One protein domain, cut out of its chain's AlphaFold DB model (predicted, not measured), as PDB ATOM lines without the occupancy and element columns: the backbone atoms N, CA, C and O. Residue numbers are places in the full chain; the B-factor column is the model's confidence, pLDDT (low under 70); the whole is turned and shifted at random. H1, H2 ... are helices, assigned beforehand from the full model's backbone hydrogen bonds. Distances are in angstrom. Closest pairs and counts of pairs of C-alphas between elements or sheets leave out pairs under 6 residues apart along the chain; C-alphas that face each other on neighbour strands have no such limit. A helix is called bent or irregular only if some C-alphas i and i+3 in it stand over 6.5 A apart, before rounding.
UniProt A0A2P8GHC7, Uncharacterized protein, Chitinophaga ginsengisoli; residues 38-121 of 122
ATOM      1  N   TYR A  38     -37.705 -27.682  18.401       92.25
ATOM      2  CA  TYR A  38     -37.749 -28.177  17.025       92.25
ATOM      3  C   TYR A  38     -38.372 -27.152  16.066       92.25
ATOM      4  O   TYR A  38     -37.793 -26.853  15.027       92.25
ATOM      5  N   GLN A  39     -39.497 -26.536  16.446       92.94
ATOM      6  CA  GLN A  39     -40.141 -25.494  15.633       92.94
ATOM      7  C   GLN A  39     -39.245 -24.262  15.449       92.94
ATOM      8  O   GLN A  39     -39.112 -23.761  14.338       92.94
ATOM      9  N   LYS A  40     -38.541 -23.828  16.503       94.56
ATOM     10  CA  LYS A  40     -37.549 -22.744  16.397       94.56
ATOM     11  C   LYS A  40     -36.410 -23.097  15.442       94.56
ATOM     12  O   LYS A  40     -35.937 -22.237  14.710       94.56
ATOM     13  N   LYS A  41     -35.946 -24.353  15.437       96.31
ATOM     14  CA  LYS A  41     -34.914 -24.802  14.490       96.31
ATOM     15  C   LYS A  41     -35.405 -24.744  13.047       96.31
ATOM     16  O   LYS A  41     -34.639 -24.308  12.196       96.31
ATOM     17  N   ILE A  42     -36.652 -25.147  12.787       97.12
ATOM     18  CA  ILE A  42     -37.278 -25.012  11.462       97.12
ATOM     19  C   ILE A  42     -37.329 -23.539  11.051       97.12
ATOM     20  O   ILE A  42     -36.902 -23.203   9.953       97.12
ATOM     21  N   GLU A  43     -37.785 -22.656  11.940       95.88
ATOM     22  CA  GLU A  43     -37.863 -21.214  11.673       95.88
ATOM     23  C   GLU A  43     -36.489 -20.625  11.319       95.88
ATOM     24  O   GLU A  43     -36.339 -19.959  10.296       95.88
ATOM     25  N   ILE A  44     -35.457 -20.920  12.115       96.94
ATOM     26  CA  ILE A  44     -34.089 -20.449  11.860       96.94
ATOM     27  C   ILE A  44     -33.548 -21.016  10.538       96.94
ATOM     28  O   ILE A  44     -32.932 -20.284   9.764       96.94
ATOM     29  N   ALA A  45     -33.791 -22.298  10.259       97.25
ATOM     30  CA  ALA A  45     -33.369 -22.950   9.023       97.25
ATOM     31  C   ALA A  45     -34.042 -22.334   7.783       97.25
ATOM     32  O   ALA A  45     -33.358 -22.008   6.814       97.25
ATOM     33  N   ASN A  46     -35.357 -22.119   7.823       96.88
ATOM     34  CA  ASN A  46     -36.114 -21.486   6.740       96.88
ATOM     35  C   ASN A  46     -35.662 -20.044   6.498       96.88
ATOM     36  O   ASN A  46     -35.452 -19.646   5.352       96.88
ATOM     37  N   ASN A  47     -35.422 -19.292   7.572       95.81
ATOM     38  CA  ASN A  47     -34.854 -17.954   7.487       95.81
ATOM     39  C   ASN A  47     -33.479 -17.977   6.804       95.81
ATOM     40  O   ASN A  47     -33.243 -17.192   5.890       95.81
ATOM     41  N   GLU A  48     -32.581 -18.895   7.177       95.88
ATOM     42  CA  GLU A  48     -31.273 -19.030   6.520       95.88
ATOM     43  C   GLU A  48     -31.400 -19.335   5.022       95.88
ATOM     44  O   GLU A  48     -30.714 -18.703   4.216       95.88
ATOM     45  N   MET A  49     -32.305 -20.243   4.635       95.19
ATOM     46  CA  MET A  49     -32.588 -20.509   3.222       95.19
ATOM     47  C   MET A  49     -33.018 -19.227   2.510       95.19
ATOM     48  O   MET A  49     -32.450 -18.869   1.480       95.19
ATOM     49  N   LEU A  50     -33.962 -18.490   3.085       93.88
ATOM     50  CA  LEU A  50     -34.497 -17.272   2.498       93.88
ATOM     51  C   LEU A  50     -33.416 -16.183   2.350       93.88
ATOM     52  O   LEU A  50     -33.232 -15.626   1.264       93.88
ATOM     53  N   TYR A  51     -32.615 -15.949   3.394       92.06
ATOM     54  CA  TYR A  51     -31.495 -15.004   3.358       92.06
ATOM     55  C   TYR A  51     -30.391 -15.406   2.378       92.06
ATOM     56  O   TYR A  51     -29.719 -14.526   1.847       92.06
ATOM     57  N   SER A  52     -30.203 -16.701   2.112       91.62
ATOM     58  CA  SER A  52     -29.209 -17.161   1.137       91.62
ATOM     59  C   SER A  52     -29.593 -16.828  -0.311       91.62
ATOM     60  O   SER A  52     -28.710 -16.616  -1.141       91.62
ATOM     61  N   ILE A  53     -30.895 -16.720  -0.613       90.12
ATOM     62  CA  ILE A  53     -31.389 -16.431  -1.969       90.12
ATOM     63  C   ILE A  53     -31.522 -14.928  -2.233       90.12
ATOM     64  O   ILE A  53     -31.294 -14.485  -3.359       90.12
ATOM     65  N   ARG A  54     -31.832 -14.117  -1.212       88.19
ATOM     66  CA  ARG A  54     -32.013 -12.657  -1.359       88.19
ATOM     67  C   ARG A  54     -30.883 -11.942  -2.125       88.19
ATOM     68  O   ARG A  54     -31.212 -11.154  -3.009       88.19
ATOM     69  N   PRO A  55     -29.582 -12.190  -1.865       88.94
ATOM     70  CA  PRO A  55     -28.504 -11.539  -2.612       88.94
ATOM     71  C   PRO A  55     -28.535 -11.857  -4.110       88.94
ATOM     72  O   PRO A  55     -28.276 -10.981  -4.931       88.94
ATOM     73  N   LEU A  56     -28.910 -13.089  -4.475       87.62
ATOM     74  CA  LEU A  56     -29.000 -13.510  -5.873       87.62
ATOM     75  C   LEU A  56     -30.096 -12.733  -6.608       87.62
ATOM     76  O   LEU A  56     -29.874 -12.289  -7.732       87.62
ATOM     77  N   LEU A  57     -31.234 -12.489  -5.950       83.50
ATOM     78  CA  LEU A  57     -32.331 -11.700  -6.518       83.50
ATOM     79  C   LEU A  57     -31.922 -10.260  -6.815       83.50
ATOM     80  O   LEU A  57     -32.252  -9.748  -7.882       83.50
ATOM     81  N   VAL A  58     -31.164  -9.627  -5.915       83.06
ATOM     82  CA  VAL A  58     -30.634  -8.270  -6.132       83.06
ATOM     83  C   VAL A  58     -29.721  -8.231  -7.360       83.06
ATOM     84  O   VAL A  58     -29.757  -7.276  -8.132       83.06
ATOM     85  N   GLU A  59     -28.954  -9.296  -7.595       85.62
ATOM     86  CA  GLU A  59     -28.134  -9.467  -8.800       85.62
ATOM     87  C   GLU A  59     -28.920  -9.956 -10.030       85.62
ATOM     88  O   GLU A  59     -28.313 -10.252 -11.062       85.62
ATOM     89  N   LYS A  60     -30.253 -10.060  -9.942       84.19
ATOM     90  CA  LYS A  60     -31.138 -10.608 -10.986       84.19
ATOM     91  C   LYS A  60     -30.762 -12.032 -11.413       84.19
ATOM     92  O   LYS A  60     -30.995 -12.444 -12.548       84.19
ATOM     93  N   LYS A  61     -30.174 -12.794 -10.493       85.69
ATOM     94  CA  LYS A  61     -29.803 -14.196 -10.669       85.69
ATOM     95  C   LYS A  61     -30.744 -15.079  -9.879       85.69
ATOM     96  O   LYS A  61     -31.159 -14.766  -8.767       85.69
ATOM     97  N   VAL A  62     -31.032 -16.229 -10.464       84.50
ATOM     98  CA  VAL A  62     -31.973 -17.184  -9.908       84.50
ATOM     99  C   VAL A  62     -31.281 -18.542  -9.809       84.50
ATOM    100  O   VAL A  62     -30.739 -19.012 -10.813       84.50
ATOM    101  N   PRO A  63     -31.229 -19.164  -8.618       87.69
ATOM    102  CA  PRO A  63     -30.659 -20.496  -8.469       87.69
ATOM    103  C   PRO A  63     -31.523 -21.530  -9.197       87.69
ATOM    104  O   PRO A  63     -32.750 -21.431  -9.212       87.69
ATOM    105  N   SER A  64     -30.883 -22.553  -9.767       89.38
ATOM    106  CA  SER A  64     -31.614 -23.690 -10.321       89.38
ATOM    107  C   SER A  64     -32.270 -24.512  -9.209       89.38
ATOM    108  O   SER A  64     -31.882 -24.442  -8.036       89.38
ATOM    109  N   LYS A  65     -33.239 -25.346  -9.587       88.94
ATOM    110  CA  LYS A  65     -33.915 -26.257  -8.662       88.94
ATOM    111  C   LYS A  65     -32.933 -27.164  -7.919       88.94
ATOM    112  O   LYS A  65     -33.057 -27.355  -6.714       88.94
ATOM    113  N   GLU A  66     -31.910 -27.667  -8.602       91.19
ATOM    114  CA  GLU A  66     -30.879 -28.525  -8.006       91.19
ATOM    115  C   GLU A  66     -30.096 -27.788  -6.916       91.19
ATOM    116  O   GLU A  66     -29.789 -28.366  -5.871       91.19
ATOM    117  N   ILE A  67     -29.807 -26.499  -7.131       91.88
ATOM    118  CA  ILE A  67     -29.135 -25.655  -6.139       91.88
ATOM    119  C   ILE A  67     -30.047 -25.448  -4.927       91.88
ATOM    120  O   ILE A  67     -29.588 -25.602  -3.797       91.88
ATOM    121  N   LEU A  68     -31.336 -25.163  -5.135       91.81
ATOM    122  CA  LEU A  68     -32.298 -25.006  -4.037       91.81
ATOM    123  C   LEU A  68     -32.444 -26.285  -3.207       91.81
ATOM    124  O   LEU A  68     -32.427 -26.225  -1.977       91.81
ATOM    125  N   VAL A  69     -32.505 -27.447  -3.860       93.25
ATOM    126  CA  VAL A  69     -32.531 -28.750  -3.185       93.25
ATOM    127  C   VAL A  69     -31.246 -28.979  -2.383       93.25
ATOM    128  O   VAL A  69     -31.312 -29.420  -1.236       93.25
ATOM    129  N   ALA A  70     -30.076 -28.640  -2.932       94.56
ATOM    130  CA  ALA A  70     -28.806 -28.761  -2.217       94.56
ATOM    131  C   ALA A  70     -28.734 -27.829  -0.990       94.56
ATOM    132  O   ALA A  70     -28.277 -28.241   0.084       94.56
ATOM    133  N   VAL A  71     -29.231 -26.596  -1.115       94.94
ATOM    134  CA  VAL A  71     -29.351 -25.650   0.004       94.94
ATOM    135  C   VAL A  71     -30.298 -26.209   1.066       94.94
ATOM    136  O   VAL A  71     -29.915 -26.287   2.230       94.94
ATOM    137  N   ARG A  72     -31.485 -26.699   0.685       95.88
ATOM    138  CA  ARG A  72     -32.440 -27.328   1.614       95.88
ATOM    139  C   ARG A  72     -31.819 -28.516   2.349       95.88
ATOM    140  O   ARG A  72     -31.908 -28.595   3.573       95.88
ATOM    141  N   PHE A  73     -31.143 -29.408   1.625       96.62
ATOM    142  CA  PHE A  73     -30.471 -30.579   2.192       96.62
ATOM    143  C   PHE A  73     -29.394 -30.183   3.212       96.62
ATOM    144  O   PHE A  73     -29.351 -30.710   4.328       96.62
ATOM    145  N   SER A  74     -28.514 -29.252   2.838       97.06
ATOM    146  CA  SER A  74     -27.406 -28.818   3.695       97.06
ATOM    147  C   SER A  74     -27.894 -28.077   4.943       97.06
ATOM    148  O   SER A  74     -27.408 -28.356   6.042       97.06
ATOM    149  N   THR A  75     -28.906 -27.220   4.805       96.94
ATOM    150  CA  THR A  75     -29.516 -26.483   5.917       96.94
ATOM    151  C   THR A  75     -30.265 -27.416   6.868       96.94
ATOM    152  O   THR A  75     -30.055 -27.346   8.079       96.94
ATOM    153  N   ALA A  76     -31.051 -28.368   6.352       97.44
ATOM    154  CA  ALA A  76     -31.712 -29.389   7.171       97.44
ATOM    155  C   ALA A  76     -30.703 -30.164   8.030       97.44
ATOM    156  O   ALA A  76     -30.861 -30.293   9.248       97.44
ATOM    157  N   LYS A  77     -29.596 -30.594   7.410       97.06
ATOM    158  CA  LYS A  77     -28.502 -31.281   8.103       97.06
ATOM    159  C   LYS A  77     -27.832 -30.395   9.158       97.06
ATOM    160  O   LYS A  77     -27.530 -30.883  10.243       97.06
ATOM    161  N   LYS A  78     -27.601 -29.113   8.855       97.62
ATOM    162  CA  LYS A  78     -26.972 -28.146   9.769       97.62
ATOM    163  C   LYS A  78     -27.788 -27.948  11.050       97.62
ATOM    164  O   LYS A  78     -27.209 -27.897  12.131       97.62
ATOM    165  N   TYR A  79     -29.113 -27.865  10.933       96.31
ATOM    166  CA  TYR A  79     -30.007 -27.601  12.067       96.31
ATOM    167  C   TYR A  79     -30.587 -28.865  12.723       96.31
ATOM    168  O   TYR A  79     -31.157 -28.787  13.816       96.31
ATOM    169  N   GLY A  80     -30.388 -30.036  12.111       95.69
ATOM    170  CA  GLY A  80     -30.886 -31.317  12.614       95.69
ATOM    171  C   GLY A  80     -32.409 -31.404  12.550       95.69
ATOM    172  O   GLY A  80     -33.041 -31.775  13.539       95.69
ATOM    173  N   VAL A  81     -32.976 -30.995  11.415       96.81
ATOM    174  CA  VAL A  81     -34.416 -31.005  11.118       96.81
ATOM    175  C   VAL A  81     -34.684 -31.809   9.850       96.81
ATOM    176  O   VAL A  81     -33.786 -31.995   9.026       96.81
ATOM    177  N   GLU A  82     -35.911 -32.297   9.692       96.12
ATOM    178  CA  GLU A  82     -36.323 -33.029   8.495       96.12
ATOM    179  C   GLU A  82     -36.467 -32.085   7.297       96.12
ATOM    180  O   GLU A  82     -37.003 -30.984   7.407       96.12
ATOM    181  N   GLN A  83     -36.022 -32.522   6.115       94.12
ATOM    182  CA  GLN A  83     -36.098 -31.685   4.909       94.12
ATOM    183  C   GLN A  83     -37.532 -31.314   4.558       94.12
ATOM    184  O   GLN A  83     -37.776 -30.174   4.179       94.12
ATOM    185  N   ASN A  84     -38.464 -32.253   4.722       94.38
ATOM    186  CA  ASN A  84     -39.878 -32.061   4.407       94.38
ATOM    187  C   ASN A  84     -40.549 -30.985   5.275       94.38
ATOM    188  O   ASN A  84     -41.573 -30.455   4.861       94.38
ATOM    189  N   ASP A  85     -39.960 -30.644   6.426       95.25
ATOM    190  CA  ASP A  85     -40.448 -29.577   7.306       95.25
ATOM    191  C   ASP A  85     -39.900 -28.191   6.916       95.25
ATOM    192  O   ASP A  85     -40.412 -27.166   7.368       95.25
ATOM    193  N   LEU A  86     -38.849 -28.143   6.089       96.38
ATOM    194  CA  LEU A  86     -38.309 -26.903   5.530       96.38
ATOM    195  C   LEU A  86     -39.052 -26.487   4.264       96.38
ATOM    196  O   LEU A  86     -39.716 -27.308   3.628       96.38
ATOM    197  N   TYR A  87     -38.860 -25.231   3.858       94.88
ATOM    198  CA  TYR A  87     -39.394 -24.709   2.608       94.88
ATOM    199  C   TYR A  87     -39.064 -25.602   1.410       94.88
ATOM    200  O   TYR A  87     -37.918 -25.998   1.180       94.88
ATOM    201  N   ASP A  88     -40.097 -25.883   0.625       91.69
ATOM    202  CA  ASP A  88     -39.962 -26.335  -0.750       91.69
ATOM    203  C   ASP A  88     -39.820 -25.135  -1.698       91.69
ATOM    204  O   ASP A  88     -39.874 -23.971  -1.290       91.69
ATOM    205  N   GLU A  89     -39.606 -25.416  -2.980       90.00
ATOM    206  CA  GLU A  89     -39.404 -24.387  -3.997       90.00
ATOM    207  C   GLU A  89     -40.598 -23.428  -4.072       90.00
ATOM    208  O   GLU A  89     -40.424 -22.220  -4.237       90.00
ATOM    209  N   PHE A  90     -41.816 -23.946  -3.904       90.50
ATOM    210  CA  PHE A  90     -43.037 -23.152  -3.963       90.50
ATOM    211  C   PHE A  90     -43.182 -22.210  -2.762       90.50
ATOM    212  O   PHE A  90     -43.469 -21.026  -2.938       90.50
ATOM    213  N   SER A  91     -42.970 -22.714  -1.550       92.75
ATOM    214  CA  SER A  91     -43.100 -21.935  -0.315       92.75
ATOM    215  C   SER A  91     -42.020 -20.857  -0.247       92.75
ATOM    216  O   SER A  91     -42.323 -19.694   0.005       92.75
ATOM    217  N   LEU A  92     -40.775 -21.218  -0.585       92.50
ATOM    218  CA  LEU A  92     -39.650 -20.284  -0.620       92.50
ATOM    219  C   LEU A  92     -39.886 -19.146  -1.620       92.50
ATOM    220  O   LEU A  92     -39.691 -17.977  -1.293       92.50
ATOM    221  N   THR A  93     -40.308 -19.474  -2.845       91.56
ATOM    222  CA  THR A  93     -40.571 -18.456  -3.874       91.56
ATOM    223  C   THR A  93     -41.762 -17.579  -3.522       91.56
ATOM    224  O   THR A  93     -41.718 -16.378  -3.777       91.56
ATOM    225  N   SER A  94     -42.799 -18.144  -2.903       92.50
ATOM    226  CA  SER A  94     -43.989 -17.401  -2.481       92.50
ATOM    227  C   SER A  94     -43.664 -16.359  -1.409       92.50
ATOM    228  O   SER A  94     -44.081 -15.206  -1.539       92.50
ATOM    229  N   ASP A  95     -42.858 -16.719  -0.409       93.06
ATOM    230  CA  ASP A  95     -42.423 -15.779   0.629       93.06
ATOM    231  C   ASP A  95     -41.491 -14.700   0.060       93.06
ATOM    232  O   ASP A  95     -41.669 -13.518   0.354       93.06
ATOM    233  N   LEU A  96     -40.569 -15.062  -0.840       92.06
ATOM    234  CA  LEU A  96     -39.712 -14.092  -1.535       92.06
ATOM    235  C   LEU A  96     -40.519 -13.111  -2.406       92.06
ATOM    236  O   LEU A  96     -40.214 -11.915  -2.432       92.06
ATOM    237  N   ILE A  97     -41.563 -13.583  -3.097       92.62
ATOM    238  CA  ILE A  97     -42.491 -12.726  -3.854       92.62
ATOM    239  C   ILE A  97     -43.207 -11.769  -2.898       92.62
ATOM    240  O   ILE A  97     -43.255 -10.567  -3.157       92.62
ATOM    241  N   ASN A  98     -43.733 -12.281  -1.785       93.81
ATOM    242  CA  ASN A  98     -44.446 -11.469  -0.807       93.81
ATOM    243  C   ASN A  98     -43.544 -10.373  -0.211       93.81
ATOM    244  O   ASN A  98     -43.934  -9.205  -0.171       93.81
ATOM    245  N   GLU A  99     -42.309 -10.713   0.163       91.19
ATOM    246  CA  GLU A  99     -41.310  -9.747   0.635       91.19
ATOM    247  C   GLU A  99     -40.972  -8.691  -0.419       91.19
ATOM    248  O   GLU A  99     -40.887  -7.501  -0.111       91.19
ATOM    249  N   THR A 100     -40.813  -9.111  -1.674       91.31
ATOM    250  CA  THR A 100     -40.512  -8.214  -2.794       91.31
ATOM    251  C   THR A 100     -41.643  -7.213  -3.022       91.31
ATOM    252  O   THR A 100     -41.401  -6.012  -3.143       91.31
ATOM    253  N   ILE A 101     -42.893  -7.682  -3.037       91.94
ATOM    254  CA  ILE A 101     -44.072  -6.831  -3.227       91.94
ATOM    255  C   ILE A 101     -44.242  -5.853  -2.059       91.94
ATOM    256  O   ILE A 101     -44.522  -4.669  -2.286       91.94
ATOM    257  N   ALA A 102     -44.027  -6.319  -0.826       92.62
ATOM    258  CA  ALA A 102     -44.123  -5.508   0.385       92.62
ATOM    259  C   ALA A 102     -42.995  -4.468   0.519       92.62
ATOM    260  O   ALA A 102     -43.132  -3.508   1.277       92.62
ATOM    261  N   ASN A 103     -41.892  -4.617  -0.221       90.06
ATOM    262  CA  ASN A 103     -40.751  -3.714  -0.140       90.06
ATOM    263  C   ASN A 103     -41.101  -2.313  -0.679       90.06
ATOM    264  O   ASN A 103     -41.354  -2.130  -1.869       90.06
ATOM    265  N   SER A 104     -41.104  -1.298   0.186       89.88
ATOM    266  CA  SER A 104     -41.404   0.093  -0.190       89.88
ATOM    267  C   SER A 104     -40.272   0.801  -0.940       89.88
ATOM    268  O   SER A 104     -40.499   1.875  -1.485       89.88
ATOM    269  N   PHE A 105     -39.060   0.239  -0.941       90.19
ATOM    270  CA  PHE A 105     -37.888   0.826  -1.595       90.19
ATOM    271  C   PHE A 105     -37.790   0.481  -3.083       90.19
ATOM    272  O   PHE A 105     -37.054   1.146  -3.803       90.19
ATOM    273  N   LEU A 106     -38.519  -0.542  -3.535       88.69
ATOM    274  CA  LEU A 106     -38.558  -0.943  -4.937       88.69
ATOM    275  C   LEU A 106     -39.666  -0.204  -5.683       88.69
ATOM    276  O   LEU A 106     -40.788  -0.061  -5.186       88.69
ATOM    277  N   THR A 107     -39.365   0.204  -6.909       92.25
ATOM    278  CA  THR A 107     -40.363   0.678  -7.868       92.25
ATOM    279  C   THR A 107     -41.302  -0.458  -8.281       92.25
ATOM    280  O   THR A 107     -40.983  -1.642  -8.146       92.25
ATOM    281  N   SER A 108     -42.480  -0.115  -8.805       92.81
ATOM    282  CA  SER A 108     -43.427  -1.115  -9.317       92.81
ATOM    283  C   SER A 108     -42.807  -2.006 -10.397       92.81
ATOM    284  O   SER A 108     -43.059  -3.208 -10.403       92.81
ATOM    285  N   ASP A 109     -41.962  -1.442 -11.260       92.62
ATOM    286  CA  ASP A 109     -41.313  -2.184 -12.343       92.62
ATOM    287  C   ASP A 109     -40.283  -3.186 -11.804       92.62
ATOM    288  O   ASP A 109     -40.313  -4.357 -12.183       92.62
ATOM    289  N   GLU A 110     -39.443  -2.780 -10.843       90.88
ATOM    290  CA  GLU A 110     -38.483  -3.680 -10.180       90.88
ATOM    291  C   GLU A 110     -39.191  -4.830  -9.454       90.88
ATOM    292  O   GLU A 110     -38.762  -5.983  -9.526       90.88
ATOM    293  N   LYS A 111     -40.321  -4.544  -8.790       92.38
ATOM    294  CA  LYS A 111     -41.132  -5.576  -8.128       92.38
ATOM    295  C   LYS A 111     -41.624  -6.628  -9.113       92.38
ATOM    296  O   LYS A 111     -41.508  -7.823  -8.839       92.38
ATOM    297  N   LEU A 112     -42.180  -6.195 -10.244       92.19
ATOM    298  CA  LEU A 112     -42.704  -7.095 -11.272       92.19
ATOM    299  C   LEU A 112     -41.587  -7.903 -11.942       92.19
ATOM    300  O   LEU A 112     -41.769  -9.096 -12.197       92.19
ATOM    301  N   GLU A 113     -40.426  -7.290 -12.175       91.31
ATOM    302  CA  GLU A 113     -39.250  -7.966 -12.723       91.31
ATOM    303  C   GLU A 113     -38.776  -9.096 -11.795       91.31
ATOM    304  O   GLU A 113     -38.656 -10.246 -12.225       91.31
ATOM    305  N   PHE A 114     -38.595  -8.815 -10.502       90.00
ATOM    306  CA  PHE A 114     -38.189  -9.827  -9.523       90.00
ATOM    307  C   PHE A 114     -39.223 -10.940  -9.349       90.00
ATOM    308  O   PHE A 114     -38.858 -12.115  -9.271       90.00
ATOM    309  N   CYS A 115     -40.515 -10.605  -9.336       90.44
ATOM    310  CA  CYS A 115     -41.570 -11.615  -9.273       90.44
ATOM    311  C   CYS A 115     -41.541 -12.537 -10.500       90.44
ATOM    312  O   CYS A 115     -41.716 -13.747 -10.362       90.44
ATOM    313  N   SER A 116     -41.273 -11.986 -11.685       90.25
ATOM    314  CA  SER A 116     -41.154 -12.764 -12.924       90.25
ATOM    315  C   SER A 116     -39.940 -13.697 -12.889       90.25
ATOM    316  O   SER A 116     -40.044 -14.864 -13.268       90.25
ATOM    317  N   LEU A 117     -38.807 -13.220 -12.362       89.00
ATOM    318  CA  LEU A 117     -37.611 -14.037 -12.142       89.00
ATOM    319  C   LEU A 117     -37.891 -15.206 -11.187       89.00
ATOM    320  O   LEU A 117     -37.563 -16.348 -11.500       89.00
ATOM    321  N   LEU A 118     -38.554 -14.958 -10.057       88.38
ATOM    322  CA  LEU A 118     -38.900 -16.000  -9.083       88.38
ATOM    323  C   LEU A 118     -39.867 -17.048  -9.647       88.38
ATOM    324  O   LEU A 118     -39.745 -18.229  -9.332       88.38
ATOM    325  N   GLN A 119     -40.798 -16.646 -10.513       86.75
ATOM    326  CA  GLN A 119     -41.719 -17.580 -11.165       86.75
ATOM    327  C   GLN A 119     -41.019 -18.548 -12.128       86.75
ATOM    328  O   GLN A 119     -41.544 -19.635 -12.365       86.75
ATOM    329  N   SER A 120     -39.838 -18.191 -12.644       83.31
ATOM    330  CA  SER A 120     -39.051 -19.054 -13.536       83.31
ATOM    331  C   SER A 120     -38.397 -20.256 -12.838       83.31
ATOM    332  O   SER A 120     -37.899 -21.148 -13.514       83.31
ATOM    333  N   ILE A 121     -38.428 -20.304 -11.499       77.31
ATOM    334  CA  ILE A 121     -37.904 -21.417 -10.685       77.31
ATOM    335  C   ILE A 121     -38.813 -22.662 -10.742       77.31
ATOM    336  O   ILE A 121     -38.394 -23.740 -10.322       77.31
TER     337      ILE A 121
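Overview. This is residues 38 to 121 of the 122 residues of an uncharacterized protein of Chitinophaga ginsengisoli (UniProt A0A2P8GHC7). Two helical hairpins, H1 with H2 and H3 with H4, are set steeply to each other and joined in an elongated whole. The long helix H1 packs on H2 with one part of its length and meets H3 with a later part, while the turn of the second hairpin, residues 104 to 109, sticks out free at one end. The printed part has 84 residues with four named helices, in the order H1, H2, H3, H4, and no named strand; the class is all helix. The whole is compact, with a radius of gyration of the C-alphas of 13.1 A, and its C-alphas span 40 by 24 by 18 A.

Arrangement. H1, residues 38 to 58, is the longest helix. It touches H2, residues 65 to 79, with residues 41 to 49 alone; the closest C-alphas are those of Ala 45 and Thr 75, 6.1 A apart. H1 and H2 form a helical hairpin and run opposite ways at a steep tilt of 37 degrees, only just past shallow. With residues 50 to 54 alone, H1 only just touches residues 92 to 96 of H3, which is residues 89 to 102, with 3 pairs of C-alphas within 8 A. Their closest C-alphas are those of Leu 50 and Leu 92, 6.7 A apart, and the two run the same way at a steep tilt of 65 degrees. H3 and H4, residues 108 to 119, form the other helical hairpin: they touch, closest at the C-alphas of Ile 97 and Cys 115, 5.6 A apart, and run opposite ways at a shallow tilt of 3 degrees. H2 and H3 are close but not clearly touching, about perpendicular at 87 degrees. H1 and H4 are also close but not clearly touching, and H2 and H4 are apart. The helix packing is mostly crossed, only just, with 1 of 3 touching pairs at a shallow tilt. In H2, H3 and H4 every O i to N i+4 pair is within hydrogen-bond range; in H1, 15 of 17 are.

Along the chain. H1 begins at C-alpha 38 at (-37.749, -28.177, 17.025) and is 31.4 A long from first to last C-alpha. It is irregular, but only just: C-alphas 52 and 55 are 6.8 A apart. H2 is 21.1 A long, H3 19.9 A and H4 16.7 A. H3 begins at C-alpha 89 at (-39.404, -24.387, -3.997), and H4 ends at C-alpha 119 at (-41.719, -17.580, -11.165).

Size, cuts and confidence. The two C-alphas farthest apart are those of Gly 80 and Asp 109, at 39.8 A. The printed part has no cut. The link from H3 to H4 is tight, those from H1 to H2 and from H2 to H3 are short, and no link is long. The mean pLDDT of the printed part is 92.0, and no printed residue is under 70.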